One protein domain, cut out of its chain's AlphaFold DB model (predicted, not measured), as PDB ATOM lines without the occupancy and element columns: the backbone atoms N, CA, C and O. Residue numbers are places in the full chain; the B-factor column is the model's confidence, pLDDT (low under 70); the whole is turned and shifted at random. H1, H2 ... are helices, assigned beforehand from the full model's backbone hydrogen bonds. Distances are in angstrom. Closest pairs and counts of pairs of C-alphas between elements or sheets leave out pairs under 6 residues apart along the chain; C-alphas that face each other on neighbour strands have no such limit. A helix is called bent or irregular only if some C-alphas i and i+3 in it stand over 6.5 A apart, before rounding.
ATOM      1  N   ARG A 223     100.247 174.309  93.449       94.69
ATOM      2  CA  ARG A 223     100.531 172.983  94.012       94.69
ATOM      3  C   ARG A 223     100.237 171.852  93.026       94.69
ATOM      4  O   ARG A 223     101.023 170.917  92.919       94.69
ATOM      5  N   VAL A 224      99.119 171.948  92.310       95.62
ATOM      6  CA  VAL A 224      98.663 170.904  91.388       95.62
ATOM      7  C   VAL A 224      99.642 170.737  90.227       95.62
ATOM      8  O   VAL A 224      99.950 169.610  89.844       95.62
ATOM      9  N   THR A 225     100.172 171.833  89.684       95.88
ATOM     10  CA  THR A 225     101.188 171.782  88.627       95.88
ATOM     11  C   THR A 225     102.460 171.097  89.112       95.88
ATOM     12  O   THR A 225     102.964 170.210  88.425       95.88
ATOM     13  N   ILE A 226     102.943 171.445  90.307       96.38
ATOM     14  CA  ILE A 226     104.142 170.829  90.893       96.38
ATOM     15  C   ILE A 226     103.939 169.331  91.132       96.38
ATOM     16  O   ILE A 226     104.789 168.527  90.754       96.38
ATOM     17  N   ASP A 227     102.786 168.930  91.669       95.88
ATOM     18  CA  ASP A 227     102.448 167.520  91.879       95.88
ATOM     19  C   ASP A 227     102.378 166.744  90.544       95.88
ATOM     20  O   ASP A 227     102.847 165.603  90.450       95.88
ATOM     21  N   ASN A 228     101.878 167.375  89.475       96.19
ATOM     22  CA  ASN A 228     101.883 166.788  88.134       96.19
ATOM     23  C   ASN A 228     103.306 166.635  87.577       96.19
ATOM     24  O   ASN A 228     103.647 165.564  87.076       96.19
ATOM     25  N   LEU A 229     104.163 167.654  87.701       96.81
ATOM     26  CA  LEU A 229     105.568 167.575  87.279       96.81
ATOM     27  C   LEU A 229     106.327 166.490  88.055       96.81
ATOM     28  O   LEU A 229     107.055 165.701  87.453       96.81
ATOM     29  N   ASN A 230     106.096 166.384  89.364       96.69
ATOM     30  CA  ASN A 230     106.648 165.321  90.208       96.69
ATOM     31  C   ASN A 230     106.186 163.929  89.747       96.69
ATOM     32  O   ASN A 230     106.973 162.981  89.715       96.69
ATOM     33  N   THR A 231     104.922 163.800  89.338       95.88
ATOM     34  CA  THR A 231     104.371 162.549  88.796       95.88
ATOM     35  C   THR A 231     105.013 162.177  87.456       95.88
ATOM     36  O   THR A 231     105.333 161.004  87.225       95.88
ATOM     37  N   ILE A 232     105.247 163.161  86.582       95.38
ATOM     38  CA  ILE A 232     105.941 162.962  85.302       95.38
ATOM     39  C   ILE A 232     107.386 162.536  85.566       95.38
ATOM     40  O   ILE A 232     107.819 161.522  85.020       95.38
ATOM     41  N   LEU A 233     108.092 163.225  86.469       96.44
ATOM     42  CA  LEU A 233     109.445 162.858  86.881       96.44
ATOM     43  C   LEU A 233     109.494 161.410  87.373       96.44
ATOM     44  O   LEU A 233     110.294 160.621  86.880       96.44
ATOM     45  N   ALA A 234     108.601 161.021  88.286       95.25
ATOM     46  CA  ALA A 234     108.537 159.652  88.792       95.25
ATOM     47  C   ALA A 234     108.266 158.623  87.681       95.25
ATOM     48  O   ALA A 234     108.805 157.514  87.715       95.25
ATOM     49  N   THR A 235     107.451 158.974  86.687       93.69
ATOM     50  CA  THR A 235     107.141 158.100  85.547       93.69
ATOM     51  C   THR A 235     108.342 157.917  84.624       93.69
ATOM     52  O   THR A 235     108.665 156.780  84.280       93.69
ATOM     53  N   GLU A 236     109.036 158.999  84.274       93.44
ATOM     54  CA  GLU A 236     110.249 158.943  83.447       93.44
ATOM     55  C   GLU A 236     111.382 158.201  84.171       93.44
ATOM     56  O   GLU A 236     112.079 157.374  83.585       93.44
ATOM     57  N   THR A 237     111.491 158.402  85.484       93.38
ATOM     58  CA  THR A 237     112.519 157.780  86.331       93.38
ATOM     59  C   THR A 237     112.337 156.258  86.414       93.38
ATOM     60  O   THR A 237     113.311 155.517  86.361       93.38
ATOM     61  N   LYS A 238     111.099 155.740  86.400       92.38
ATOM     62  CA  LYS A 238     110.845 154.280  86.370       92.38
ATOM     63  C   LYS A 238     111.445 153.568  85.151       92.38
ATOM     64  O   LYS A 238     111.678 152.362  85.216       92.38
ATOM     65  N   LYS A 239     111.649 154.270  84.032       88.81
ATOM     66  CA  LYS A 239     112.163 153.706  82.775       88.81
ATOM     67  C   LYS A 239     113.301 154.567  82.233       88.81
ATOM     68  O   LYS A 239     113.173 155.149  81.156       88.81
ATOM     69  N   ILE A 240     114.419 154.604  82.964       89.12
ATOM     70  CA  ILE A 240     115.638 155.305  82.535       89.12
ATOM     71  C   ILE A 240     116.171 154.663  81.246       89.12
ATOM     72  O   ILE A 240     116.881 153.661  81.250       89.12
ATOM     73  N   THR A 241     115.760 155.246  80.128       90.75
ATOM     74  CA  THR A 241     116.261 155.019  78.772       90.75
ATOM     75  C   THR A 241     117.052 156.260  78.350       90.75
ATOM     76  O   THR A 241     116.833 157.317  78.943       90.75
ATOM     77  N   PRO A 242     117.923 156.198  77.326       87.06
ATOM     78  CA  PRO A 242     118.658 157.378  76.860       87.06
ATOM     79  C   PRO A 242     117.745 158.579  76.553       87.06
ATOM     80  O   PRO A 242     118.010 159.685  77.006       87.06
ATOM     81  N   ASN A 243     116.598 158.345  75.905       88.38
ATOM     82  CA  ASN A 243     115.615 159.401  75.631       88.38
ATOM     83  C   ASN A 243     114.921 159.910  76.905       88.38
ATOM     84  O   ASN A 243     114.570 161.081  76.998       88.38
ATOM     85  N   ALA A 244     114.691 159.037  77.892       92.19
ATOM     86  CA  ALA A 244     114.137 159.462  79.176       92.19
ATOM     87  C   ALA A 244     115.149 160.286  79.981       92.19
ATOM     88  O   ALA A 244     114.736 161.175  80.710       92.19
ATOM     89  N   MET A 245     116.458 160.040  79.838       94.62
ATOM     90  CA  MET A 245     117.483 160.822  80.533       94.62
ATOM     91  C   MET A 245     117.456 162.295  80.139       94.62
ATOM     92  O   MET A 245     117.457 163.136  81.028       94.62
ATOM     93  N   GLU A 246     117.364 162.599  78.843       95.00
ATOM     94  CA  GLU A 246     117.237 163.980  78.361       95.00
ATOM     95  C   GLU A 246     115.997 164.656  78.969       95.00
ATOM     96  O   GLU A 246     116.061 165.758  79.504       95.00
ATOM     97  N   ARG A 247     114.862 163.949  78.992       95.50
ATOM     98  CA  ARG A 247     113.617 164.450  79.595       95.50
ATOM     99  C   ARG A 247     113.717 164.656  81.105       95.50
ATOM    100  O   ARG A 247     113.182 165.633  81.627       95.50
ATOM    101  N   VAL A 248     114.390 163.751  81.811       96.62
ATOM    102  CA  VAL A 248     114.659 163.876  83.249       96.62
ATOM    103  C   VAL A 248     115.574 165.067  83.514       96.62
ATOM    104  O   VAL A 248     115.315 165.821  84.444       96.62
ATOM    105  N   GLU A 249     116.597 165.276  82.690       97.00
ATOM    106  CA  GLU A 249     117.489 166.430  82.790       97.00
ATOM    107  C   GLU A 249     116.725 167.747  82.616       97.00
ATOM    108  O   GLU A 249     116.854 168.639  83.453       97.00
ATOM    109  N   LEU A 250     115.837 167.830  81.620       96.75
ATOM    110  CA  LEU A 250     114.957 168.987  81.423       96.75
ATOM    111  C   LEU A 250     114.043 169.252  82.629       96.75
ATOM    112  O   LEU A 250     113.803 170.408  82.980       96.75
ATOM    113  N   LEU A 251     113.535 168.201  83.282       97.31
ATOM    114  CA  LEU A 251     112.733 168.333  84.503       97.31
ATOM    115  C   LEU A 251     113.571 168.794  85.695       97.31
ATOM    116  O   LEU A 251     113.115 169.640  86.455       97.31
ATOM    117  N   VAL A 252     114.785 168.267  85.859       97.56
ATOM    118  CA  VAL A 252     115.721 168.683  86.915       97.56
ATOM    119  C   VAL A 252     116.079 170.162  86.752       97.56
ATOM    120  O   VAL A 252     115.963 170.921  87.712       97.56
ATOM    121  N   ASP A 253     116.408 170.597  85.535       96.75
ATOM    122  CA  ASP A 253     116.708 172.002  85.242       96.75
ATOM    123  C   ASP A 253     115.471 172.903  85.459       96.75
ATOM    124  O   ASP A 253     115.586 174.036  85.930       96.75
ATOM    125  N   ALA A 254     114.262 172.407  85.167       96.44
ATOM    126  CA  ALA A 254     113.021 173.117  85.480       96.44
ATOM    127  C   ALA A 254     112.791 173.246  86.994       96.44
ATOM    128  O   ALA A 254     112.440 174.328  87.465       96.44
ATOM    129  N   PHE A 255     113.017 172.182  87.769       96.88
ATOM    130  CA  PHE A 255     112.885 172.222  89.225       96.88
ATOM    131  C   PHE A 255     113.896 173.157  89.886       96.88
ATOM    132  O   PHE A 255     113.548 173.774  90.887       96.88
ATOM    133  N   ASP A 256     115.091 173.335  89.323       95.81
ATOM    134  CA  ASP A 256     116.070 174.315  89.820       95.81
ATOM    135  C   ASP A 256     115.546 175.758  89.703       95.81
ATOM    136  O   ASP A 256     115.602 176.564  90.641       95.81
ATOM    137  N   LYS A 257     114.921 176.057  88.559       94.88
ATOM    138  CA  LYS A 257     114.310 177.362  88.274       94.88
ATOM    139  C   LYS A 257     113.066 177.616  89.130       94.88
ATOM    140  O   LYS A 257     112.907 178.711  89.663       94.88
ATOM    141  N   ILE A 258     112.209 176.607  89.295       94.62
ATOM    142  CA  ILE A 258     110.983 176.684  90.111       94.62
ATOM    143  C   ILE A 258     111.307 176.734  91.610       94.62
ATOM    144  O   ILE A 258     110.614 177.416  92.356       94.62
ATOM    145  N   GLY A 259     112.322 175.973  92.028       94.12
ATOM    146  CA  GLY A 259     112.711 175.598  93.392       94.12
ATOM    147  C   GLY A 259     111.621 175.542  94.449       94.12
ATOM    148  O   GLY A 259     111.772 176.126  95.519       94.12
ATOM    149  N   ASP A 260     110.556 174.810  94.144       94.75
ATOM    150  CA  ASP A 260     109.552 174.408  95.122       94.75
ATOM    151  C   ASP A 260     110.105 173.239  95.960       94.75
ATOM    152  O   ASP A 260     110.536 172.212  95.422       94.75
ATOM    153  N   SER A 261     110.083 173.390  97.285       95.19
ATOM    154  CA  SER A 261     110.615 172.417  98.247       95.19
ATOM    155  C   SER A 261     109.921 171.046  98.188       95.19
ATOM    156  O   SER A 261     110.503 170.032  98.583       95.19
ATOM    157  N   ARG A 262     108.719 170.939  97.607       94.75
ATOM    158  CA  ARG A 262     108.013 169.658  97.410       94.75
ATOM    159  C   ARG A 262     108.722 168.725  96.432       94.75
ATOM    160  O   ARG A 262     108.500 167.514  96.482       94.75
ATOM    161  N   ALA A 263     109.582 169.253  95.562       96.00
ATOM    162  CA  ALA A 263     110.360 168.451  94.623       96.00
ATOM    163  C   ALA A 263     111.478 167.632  95.301       96.00
ATOM    164  O   ALA A 263     111.989 166.691  94.695       96.00
ATOM    165  N   ILE A 264     111.832 167.915  96.566       97.25
ATOM    166  CA  ILE A 264     112.929 167.232  97.281       97.25
ATOM    167  C   ILE A 264     112.744 165.710  97.277       97.25
ATOM    168  O   ILE A 264     113.661 164.981  96.906       97.25
ATOM    169  N   ILE A 265     111.561 165.210  97.650       96.88
ATOM    170  CA  ILE A 265     111.325 163.762  97.790       96.88
ATOM    171  C   ILE A 265     111.457 163.036  96.432       96.88
ATOM    172  O   ILE A 265     112.224 162.069  96.349       96.88
ATOM    173  N   PRO A 266     110.785 163.475  95.347       97.25
ATOM    174  CA  PRO A 266     110.984 162.902  94.015       97.25
ATOM    175  C   PRO A 266     112.431 162.969  93.514       97.25
ATOM    176  O   PRO A 266     112.929 161.995  92.947       97.25
ATOM    177  N   VAL A 267     113.133 164.081  93.750       97.69
ATOM    178  CA  VAL A 267     114.524 164.267  93.310       97.69
ATOM    179  C   VAL A 267     115.488 163.368  94.101       97.69
ATOM    180  O   VAL A 267     116.395 162.770  93.523       97.69
ATOM    181  N   GLN A 268     115.262 163.164  95.402       97.88
ATOM    182  CA  GLN A 268     116.006 162.180  96.197       97.88
ATOM    183  C   GLN A 268     115.769 160.748  95.696       97.88
ATOM    184  O   GLN A 268     116.708 159.949  95.634       97.88
ATOM    185  N   ALA A 269     114.534 160.412  95.311       96.88
ATOM    186  CA  ALA A 269     114.228 159.113  94.714       96.88
ATOM    187  C   ALA A 269     114.961 158.923  93.375       96.88
ATOM    188  O   ALA A 269     115.548 157.862  93.153       96.88
ATOM    189  N   LEU A 270     115.006 159.960  92.530       97.25
ATOM    190  CA  LEU A 270     115.802 159.967  91.302       97.25
ATOM    191  C   LEU A 270     117.289 159.741  91.596       97.25
ATOM    192  O   LEU A 270     117.892 158.870  90.973       97.25
ATOM    193  N   LYS A 271     117.874 160.441  92.579       97.62
ATOM    194  CA  LYS A 271     119.282 160.253  92.973       97.62
ATOM    195  C   LYS A 271     119.596 158.789  93.291       97.62
ATOM    196  O   LYS A 271     120.580 158.247  92.793       97.62
ATOM    197  N   ARG A 272     118.745 158.127  94.083       97.12
ATOM    198  CA  ARG A 272     118.918 156.704  94.438       97.12
ATOM    199  C   ARG A 272     118.865 155.799  93.206       97.12
ATOM    200  O   ARG A 272     119.665 154.874  93.098       97.12
ATOM    201  N   GLN A 273     117.954 156.073  92.274       96.31
ATOM    202  CA  GLN A 273     117.846 155.301  91.035       96.31
ATOM    203  C   GLN A 273     119.041 155.521  90.104       96.31
ATOM    204  O   GLN A 273     119.513 154.560  89.502       96.31
ATOM    205  N   LEU A 274     119.573 156.746  90.025       95.81
ATOM    206  CA  LEU A 274     120.784 157.037  89.255       95.81
ATOM    207  C   LEU A 274     122.004 156.304  89.816       95.81
ATOM    208  O   LEU A 274     122.735 155.702  89.037       95.81
ATOM    209  N   ILE A 275     122.173 156.270  91.143       96.19
ATOM    210  CA  ILE A 275     123.247 155.494  91.788       96.19
ATOM    211  C   ILE A 275     123.120 154.003  91.437       96.19
ATOM    212  O   ILE A 275     124.097 153.384  91.022       96.19
ATOM    213  N   ALA A 276     121.912 153.437  91.532       95.56
ATOM    214  CA  ALA A 276     121.679 152.034  91.185       95.56
ATOM    215  C   ALA A 276     121.952 151.736  89.694       95.56
ATOM    216  O   ALA A 276     122.521 150.701  89.352       95.56
ATOM    217  N   LYS A 277     121.580 152.646  88.781       94.44
ATOM    218  CA  LYS A 277     121.871 152.494  87.344       94.44
ATOM    219  C   LYS A 277     123.337 152.695  86.998       94.44
ATOM    220  O   LYS A 277     123.831 152.028  86.089       94.44
ATOM    221  N   GLN A 278     124.035 153.550  87.732       95.00
ATOM    222  CA  GLN A 278     125.475 153.693  87.615       95.00
ATOM    223  C   GLN A 278     126.197 152.402  88.009       95.00
ATOM    224  O   GLN A 278     127.015 151.935  87.221       95.00
ATOM    225  N   SER A 279     125.861 151.788  89.148       95.44
ATOM    226  CA  SER A 279     126.492 150.524  89.548       95.44
ATOM    227  C   SER A 279     126.195 149.399  88.551       95.44
ATOM    228  O   SER A 279     127.101 148.675  88.152       95.44
ATOM    229  N   GLU A 280     124.953 149.302  88.049       95.38
ATOM    230  CA  GLU A 280     124.612 148.345  86.984       95.38
ATOM    231  C   GLU A 280     125.445 148.564  85.706       95.38
ATOM    232  O   GLU A 280     125.793 147.604  85.016       95.38
ATOM    233  N   PHE A 281     125.728 149.819  85.347       94.44
ATOM    234  CA  PHE A 281     126.525 150.153  84.171       94.44
ATOM    235  C   PHE A 281     128.003 149.798  84.365       94.44
ATOM    236  O   PHE A 281     128.597 149.191  83.475       94.44
ATOM    237  N   GLU A 282     128.573 150.128  85.522       94.56
ATOM    238  CA  GLU A 282     129.958 149.807  85.880       94.56
ATOM    239  C   GLU A 282     130.190 148.290  85.904       94.56
ATOM    240  O   GLU A 282     131.136 147.808  85.281       94.56
ATOM    241  N   ASP A 283     129.260 147.520  86.476       96.31
ATOM    242  CA  ASP A 283     129.301 146.053  86.454       96.31
ATOM    243  C   ASP A 283     129.279 145.492  85.025       96.31
ATOM    244  O   ASP A 283     129.996 144.540  84.699       96.31
ATOM    245  N   ARG A 284     128.454 146.066  84.138       95.31
ATOM    246  CA  ARG A 284     128.395 145.653  82.725       95.31
ATOM    247  C   ARG A 284     129.685 145.983  81.985       95.31
ATOM    248  O   ARG A 284     130.152 145.142  81.219       95.31
ATOM    249  N   GLN A 285     130.255 147.165  82.213       94.12
ATOM    250  CA  GLN A 285     131.537 147.563  81.630       94.12
ATOM    251  C   GLN A 285     132.653 146.629  82.093       94.12
ATOM    252  O   GLN A 285     133.389 146.107  81.259       94.12
ATOM    253  N   LEU A 286     132.720 146.321  83.390       95.00
ATOM    254  CA  LEU A 286     133.714 145.405  83.941       95.00
ATOM    255  C   LEU A 286     133.600 144.000  83.332       95.00
ATOM    256  O   LEU A 286     134.603 143.417  82.918       95.00
ATOM    257  N   ARG A 287     132.378 143.462  83.207       95.88
ATOM    258  CA  ARG A 287     132.141 142.162  82.548       95.88
ATOM    259  C   ARG A 287     132.543 142.189  81.074       95.88
ATOM    260  O   ARG A 287     133.175 141.245  80.605       95.88
ATOM    261  N   ALA A 288     132.213 143.260  80.351       93.88
ATOM    262  CA  ALA A 288     132.577 143.417  78.945       93.88
ATOM    263  C   ALA A 288     134.098 143.524  78.751       93.88
ATOM    264  O   ALA A 288     134.649 142.859  77.876       93.88
ATOM    265  N   GLN A 289     134.782 144.295  79.599       92.31
ATOM    266  CA  GLN A 289     136.241 144.420  79.601       92.31
ATOM    267  C   GLN A 289     136.914 143.086  79.919       92.31
ATOM    268  O   GLN A 289     137.833 142.686  79.213       92.31
ATOM    269  N   THR A 290     136.411 142.359  80.918       94.94
ATOM    270  CA  THR A 290     136.925 141.030  81.285       94.94
ATOM    271  C   THR A 290     136.776 140.051  80.120       94.94
ATOM    272  O   THR A 290     137.732 139.366  79.763       94.94
ATOM    273  N   ALA A 291     135.611 140.027  79.466       94.06
ATOM    274  CA  ALA A 291     135.371 139.178  78.302       94.06
ATOM    275  C   ALA A 291     136.250 139.568  77.101       94.06
ATOM    276  O   ALA A 291     136.781 138.699  76.412       94.06
ATOM    277  N   SER A 292     136.438 140.869  76.859       91.44
ATOM    278  CA  SER A 292     137.342 141.371  75.819       91.44
ATOM    279  C   SER A 292     138.794 140.992  76.103       91.44
ATOM    280  O   SER A 292     139.514 140.606  75.188       91.44
ATOM    281  N   TRP A 293     139.221 141.084  77.362       91.81
ATOM    282  CA  TRP A 293     140.561 140.703  77.793       91.81
ATOM    283  C   TRP A 293     140.804 139.209  77.601       91.81
ATOM    284  O   TRP A 293     141.790 138.837  76.976       91.81
ATOM    285  N   GLN A 294     139.859 138.364  78.019       92.88
ATOM    286  CA  GLN A 294     139.937 136.918  77.805       92.88
ATOM    287  C   GLN A 294     140.064 136.560  76.317       92.88
ATOM    288  O   GLN A 294     140.890 135.721  75.969       92.88
ATOM    289  N   ARG A 295     139.305 137.217  75.427       92.75
ATOM    290  CA  ARG A 295     139.426 137.002  73.973       92.75
ATOM    291  C   ARG A 295     140.768 137.476  73.417       92.75
ATOM    292  O   ARG A 295     141.427 136.723  72.715       92.75
ATOM    293  N   SER A 296     141.197 138.687  73.775       91.00
ATOM    294  CA  SER A 296     142.457 139.275  73.290       91.00
ATOM    295  C   SER A 296     143.671 138.426  73.669       91.00
ATOM    296  O   SER A 296     144.548 138.192  72.837       91.00
ATOM    297  N   VAL A 297     143.695 137.929  74.911       91.69
ATOM    298  CA  VAL A 297     144.753 137.046  75.412       91.69
ATOM    299  C   VAL A 297     144.792 135.737  74.623       91.69
ATOM    300  O   VAL A 297     145.874 135.305  74.243       91.69
ATOM    301  N   LEU A 298     143.633 135.135  74.328       93.44
ATOM    302  CA  LEU A 298     143.559 133.885  73.565       93.44
ATOM    303  C   LEU A 298     143.970 134.048  72.095       93.44
ATOM    304  O   LEU A 298     144.551 133.131  71.525       93.44
ATOM    305  N   GLU A 299     143.657 135.187  71.477       94.00
ATOM    306  CA  GLU A 299     143.851 135.377  70.036       94.00
ATOM    307  C   GLU A 299     145.226 135.946  69.673       94.00
ATOM    308  O   GLU A 299     145.804 135.554  68.661       94.00
ATOM    309  N   THR A 300     145.749 136.896  70.453       88.00
ATOM    310  CA  THR A 300     146.846 137.764  69.982       88.00
ATOM    311  C   THR A 300     148.035 137.877  70.930       88.00
ATOM    312  O   THR A 300     149.040 138.475  70.550       88.00
ATOM    313  N   ASN A 301     147.949 137.349  72.160       88.44
ATOM    314  CA  ASN A 301     148.892 137.646  73.254       88.44
ATOM    315  C   ASN A 301     149.105 139.157  73.514       88.44
ATOM    316  O   ASN A 301     150.043 139.541  74.214       88.44
ATOM    317  N   ALA A 302     148.240 140.029  72.983       86.56
ATOM    318  CA  ALA A 302     148.314 141.468  73.176       86.56
ATOM    319  C   ALA A 302     147.345 141.926  74.273       86.56
ATOM    320  O   ALA A 302     146.229 141.413  74.412       86.56
ATOM    321  N   LEU A 303     147.775 142.923  75.051       84.00
ATOM    322  CA  LEU A 303     146.933 143.579  76.048       84.00
ATOM    323  C   LEU A 303     145.911 144.482  75.336       84.00
ATOM    324  O   LEU A 303     146.316 145.338  74.543       84.00
ATOM    325  N   PRO A 304     144.603 144.336  75.610       81.31
ATOM    326  CA  PRO A 304     143.594 145.201  75.016       81.31
ATOM    327  C   PRO A 304     143.745 146.636  75.530       81.31
ATOM    328  O   PRO A 304     143.951 146.870  76.724       81.31
ATOM    329  N   PRO A 312     127.108 158.040  81.334       91.31
ATOM    330  CA  PRO A 312     126.114 159.071  81.048       91.31
ATOM    331  C   PRO A 312     125.360 159.532  82.309       91.31
ATOM    332  O   PRO A 312     124.866 160.656  82.360       91.31
ATOM    333  N   TYR A 313     125.300 158.709  83.363       94.19
ATOM    334  CA  TYR A 313     124.574 159.030  84.596       94.19
ATOM    335  C   TYR A 313     125.302 160.050  85.481       94.19
ATOM    336  O   TYR A 313     124.667 160.728  86.289       94.19
ATOM    337  N   ARG A 314     126.623 160.202  85.320       94.62
ATOM    338  CA  ARG A 314     127.457 161.007  86.225       94.62
ATOM    339  C   ARG A 314     127.136 162.500  86.149       94.62
ATOM    340  O   ARG A 314     127.114 163.178  87.175       94.62
ATOM    341  N   ASN A 315     126.873 163.019  84.950       94.88
ATOM    342  CA  ASN A 315     126.543 164.434  84.757       94.88
ATOM    343  C   ASN A 315     125.170 164.768  85.354       94.88
ATOM    344  O   ASN A 315     125.045 165.738  86.106       94.88
ATOM    345  N   LEU A 316     124.175 163.909  85.117       96.06
ATOM    346  CA  LEU A 316     122.841 164.062  85.693       96.06
ATOM    347  C   LEU A 316     122.858 163.931  87.223       96.06
ATOM    348  O   LEU A 316     122.207 164.716  87.907       96.06
ATOM    349  N   GLN A 317     123.651 163.013  87.784       97.12
ATOM    350  CA  GLN A 317     123.803 162.891  89.236       97.12
ATOM    351  C   GLN A 317     124.348 164.179  89.866       97.12
ATOM    352  O   GLN A 317     123.796 164.644  90.860       97.12
ATOM    353  N   ARG A 318     125.383 164.794  89.275       97.31
ATOM    354  CA  ARG A 318     125.922 166.075  89.768       97.31
ATOM    355  C   ARG A 318     124.876 167.188  89.722       97.31
ATOM    356  O   ARG A 318     124.806 167.987  90.652       97.31
ATOM    357  N   LYS A 319     124.064 167.248  88.658       97.06
ATOM    358  CA  LYS A 319     122.947 168.205  88.561       97.06
ATOM    359  C   LYS A 319     121.921 167.975  89.669       97.06
ATOM    360  O   LYS A 319     121.551 168.918  90.356       97.06
ATOM    361  N   VAL A 320     121.525 166.724  89.886       97.81
ATOM    362  CA  VAL A 320     120.586 166.332  90.946       97.81
ATOM    363  C   VAL A 320     121.125 166.677  92.336       97.81
ATOM    364  O   VAL A 320     120.376 167.158  93.177       97.81
ATOM    365  N   GLU A 321     122.417 166.472  92.591       97.94
ATOM    366  CA  GLU A 321     123.049 166.833  93.865       97.94
ATOM    367  C   GLU A 321     123.039 168.340  94.118       97.94
ATOM    368  O   GLU A 321     122.665 168.763  95.210       97.94
ATOM    369  N   ARG A 322     123.371 169.141  93.099       97.69
ATOM    370  CA  ARG A 322     123.273 170.607  93.173       97.69
ATOM    371  C   ARG A 322     121.834 171.059  93.412       97.69
ATOM    372  O   ARG A 322     121.591 171.858  94.311       97.69
ATOM    373  N   LEU A 323     120.879 170.502  92.664       97.06
ATOM    374  CA  LEU A 323     119.460 170.810  92.830       97.06
ATOM    375  C   LEU A 323     118.988 170.508  94.257       97.06
ATOM    376  O   LEU A 323     118.308 171.332  94.858       97.06
ATOM    377  N   LEU A 324     119.353 169.351  94.817       97.94
ATOM    378  CA  LEU A 324     118.958 168.992  96.180       97.94
ATOM    379  C   LEU A 324     119.476 169.993  97.211       97.94
ATOM    380  O   LEU A 324     118.688 170.408  98.056       97.94
ATOM    381  N   SER A 325     120.734 170.436  97.105       97.88
ATOM    382  CA  SER A 325     121.243 171.484  98.001       97.88
ATOM    383  C   SER A 325     120.450 172.788  97.876       97.88
ATOM    384  O   SER A 325     120.059 173.356  98.892       97.88
ATOM    385  N   THR A 326     120.125 173.215  96.648       95.31
ATOM    386  CA  THR A 326     119.318 174.421  96.406       95.31
ATOM    387  C   THR A 326     117.916 174.296  97.009       95.31
ATOM    388  O   THR A 326     117.414 175.230  97.632       95.31
ATOM    389  N   LEU A 327     117.256 173.148  96.830       95.94
ATOM    390  CA  LEU A 327     115.905 172.919  97.344       95.94
ATOM    391  C   LEU A 327     115.873 172.837  98.874       95.94
ATOM    392  O   LEU A 327     114.939 173.344  99.494       95.94
ATOM    393  N   GLU A 328     116.877 172.211  99.490       97.25
ATOM    394  CA  GLU A 328     117.000 172.121 100.947       97.25
ATOM    395  C   GLU A 328     117.241 173.494 101.578       97.25
ATOM    396  O   GLU A 328     116.570 173.830 102.554       97.25
ATOM    397  N   GLU A 329     118.116 174.314 100.992       95.75
ATOM    398  CA  GLU A 329     118.335 175.695 101.432       95.75
ATOM    399  C   GLU A 329     117.035 176.513 101.368       95.75
ATOM    400  O   GLU A 329     116.658 177.162 102.347       95.75
ATOM    401  N   ARG A 330     116.292 176.422 100.255       93.00
ATOM    402  CA  ARG A 330     115.004 177.120 100.099       93.00
ATOM    403  C   ARG A 330     113.953 176.638 101.095       93.00
ATOM    404  O   ARG A 330     113.238 177.463 101.656       93.00
ATOM    405  N   ARG A 331     113.885 175.330 101.369       95.50
ATOM    406  CA  ARG A 331     112.990 174.778 102.398       95.50
ATOM    407  C   ARG A 331     113.290 175.375 103.775       95.50
ATOM    408  O   ARG A 331     112.367 175.762 104.478       95.50
ATOM    409  N   VAL A 332     114.567 175.487 104.144       96.38
ATOM    410  CA  VAL A 332     114.972 176.097 105.422       96.38
ATOM    411  C   VAL A 332     114.587 177.579 105.471       96.38
ATOM    412  O   VAL A 332     114.065 178.039 106.484       96.38
ATOM    413  N   GLN A 333     114.777 178.328 104.380       94.19
ATOM    414  CA  GLN A 333     114.347 179.731 104.295       94.19
ATOM    415  C   GLN A 333     112.821 179.886 104.436       94.19
ATOM    416  O   GLN A 333     112.360 180.806 105.111       94.19
ATOM    417  N   GLU A 334     112.040 178.983 103.838       91.75
ATOM    418  CA  GLU A 334     110.576 178.932 103.964       91.75
ATOM    419  C   GLU A 334     110.135 178.652 105.403       91.75
ATOM    420  O   GLU A 334     109.320 179.392 105.949       91.75
ATOM    421  N   GLU A 335     110.726 177.643 106.047       94.25
ATOM    422  CA  GLU A 335     110.447 177.300 107.445       94.25
ATOM    423  C   GLU A 335     110.788 178.465 108.392       94.25
ATOM    424  O   GLU A 335     110.021 178.775 109.305       94.25
ATOM    425  N   LEU A 336     111.907 179.161 108.160       94.19
ATOM    426  CA  LEU A 336     112.285 180.352 108.925       94.19
ATOM    427  C   LEU A 336     111.288 181.500 108.732       94.19
ATOM    428  O   LEU A 336     110.888 182.128 109.711       94.19
ATOM    429  N   HIS A 337     110.861 181.762 107.495       90.88
ATOM    430  CA  HIS A 337     109.878 182.802 107.203       90.88
ATOM    431  C   HIS A 337     108.526 182.514 107.871       90.88
ATOM    432  O   HIS A 337     107.965 183.387 108.535       90.88
ATOM    433  N   ASP A 338     108.046 181.274 107.777       89.44
ATOM    434  CA  ASP A 338     106.803 180.844 108.419       89.44
ATOM    435  C   ASP A 338     106.884 180.959 109.948       89.44
ATOM    436  O   ASP A 338     105.919 181.377 110.594       89.44
ATOM    437  N   ASN A 339     108.038 180.647 110.543       88.50
ATOM    438  CA  ASN A 339     108.263 180.810 111.980       88.50
ATOM    439  C   ASN A 339     108.241 182.285 112.412       88.50
ATOM    440  O   ASN A 339     107.680 182.595 113.464       88.50
ATOM    441  N   LEU A 340     108.783 183.205 111.604       89.81
ATOM    442  CA  LEU A 340     108.730 184.650 111.876       89.81
ATOM    443  C   LEU A 340     107.297 185.199 111.800       89.81
ATOM    444  O   LEU A 340     106.890 186.007 112.639       89.81
ATOM    445  N   LEU A 341     106.508 184.730 110.830       87.06
ATOM    446  CA  LEU A 341     105.097 185.100 110.723       87.06
ATOM    447  C   LEU A 341     104.283 184.554 111.898       87.06
ATOM    448  O   LEU A 341     103.461 185.275 112.457       87.06
ATOM    449  N   ARG A 342     104.528 183.313 112.332       79.19
ATOM    450  CA  ARG A 342     103.848 182.729 113.503       79.19
ATOM    451  C   ARG A 342     104.237 183.414 114.809       79.19
ATOM    452  O   ARG A 342     103.367 183.661 115.638       79.19
ATOM    453  N   GLY A 343     105.513 183.768 114.971       73.69
ATOM    454  CA  GLY A 343     106.013 184.471 116.155       73.69
ATOM    455  C   GLY A 343     105.429 185.874 116.340       73.69
ATOM    456  O   GLY A 343     105.424 186.387 117.452       73.69
TER     457      GLY A 343
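This is residues 223 to 304 and 312 to 343 of the 381 residues of an uncharacterized protein of Armatimonadetes bacterium (UniProt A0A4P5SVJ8). Two long helices, H3 and H4, run opposite ways and overlap over only part of their lengths, making a long rod; the shorter helical hairpin of H1 and H2 packs on the overlap. Residues 282 to 288 of H3 and 335 to 343 of H4 stick out. The printed part has 114 residues, with H1, H2, H3 and H4 in chain order and no named strand; the class is all helix. It is only just extended, close to loose, with a radius of gyration of the C-alphas of 20.2 A and spans of 76 by 24 by 17 A.

H1, residues 223 to 237, and H2, residues 242 to 258, form a hairpin and touch at Glu 236 and Ala 244, their closest C-alphas, 5.8 A apart. H3, residues 261 to 300, touches H1 with residues 262 to 273 alone, closest at the C-alphas of Asn 230 and Pro 266, 6.3 A. H4, residues 313 to 343, touches H3 at a shallow tilt of 15 degrees, opposite ways; the closest C-alphas are those of Ser 261 and Arg 331, 5.3 A, and H3 takes part with residues 261 to 278 alone. H2 and H4 touch, closest at the C-alphas of Asp 256 and Leu 323, 5.7 A. H2 and H3 are close but not clearly touching, their closest C-alphas, Phe 255 and Ala 263, 7.1 A apart. H1 and H4 are apart. The four make an up-and-down bundle, each helix running against the one before it. Every O i to N i+4 pair is within hydrogen-bond range in H1 and H4, against 11 of 13 in H2 and 34 of 36 in H3.

H1 begins at C-alpha 223 (100.531, 172.983, 94.012). H3 is 57.6 A long and only just irregular, with C-alphas 262 and 265 6.8 A apart. H4, 44.6 A long, ends at C-alpha 343 (106.013, 184.471, 116.155).

The C-alphas farthest apart, Thr 300 and Gly 343, are 77.3 A from each other. Residues 305 to 311 are not printed, and C-alphas 304 and 312 are 23.1 A apart across this cut. No printed residue is under 70 in pLDDT.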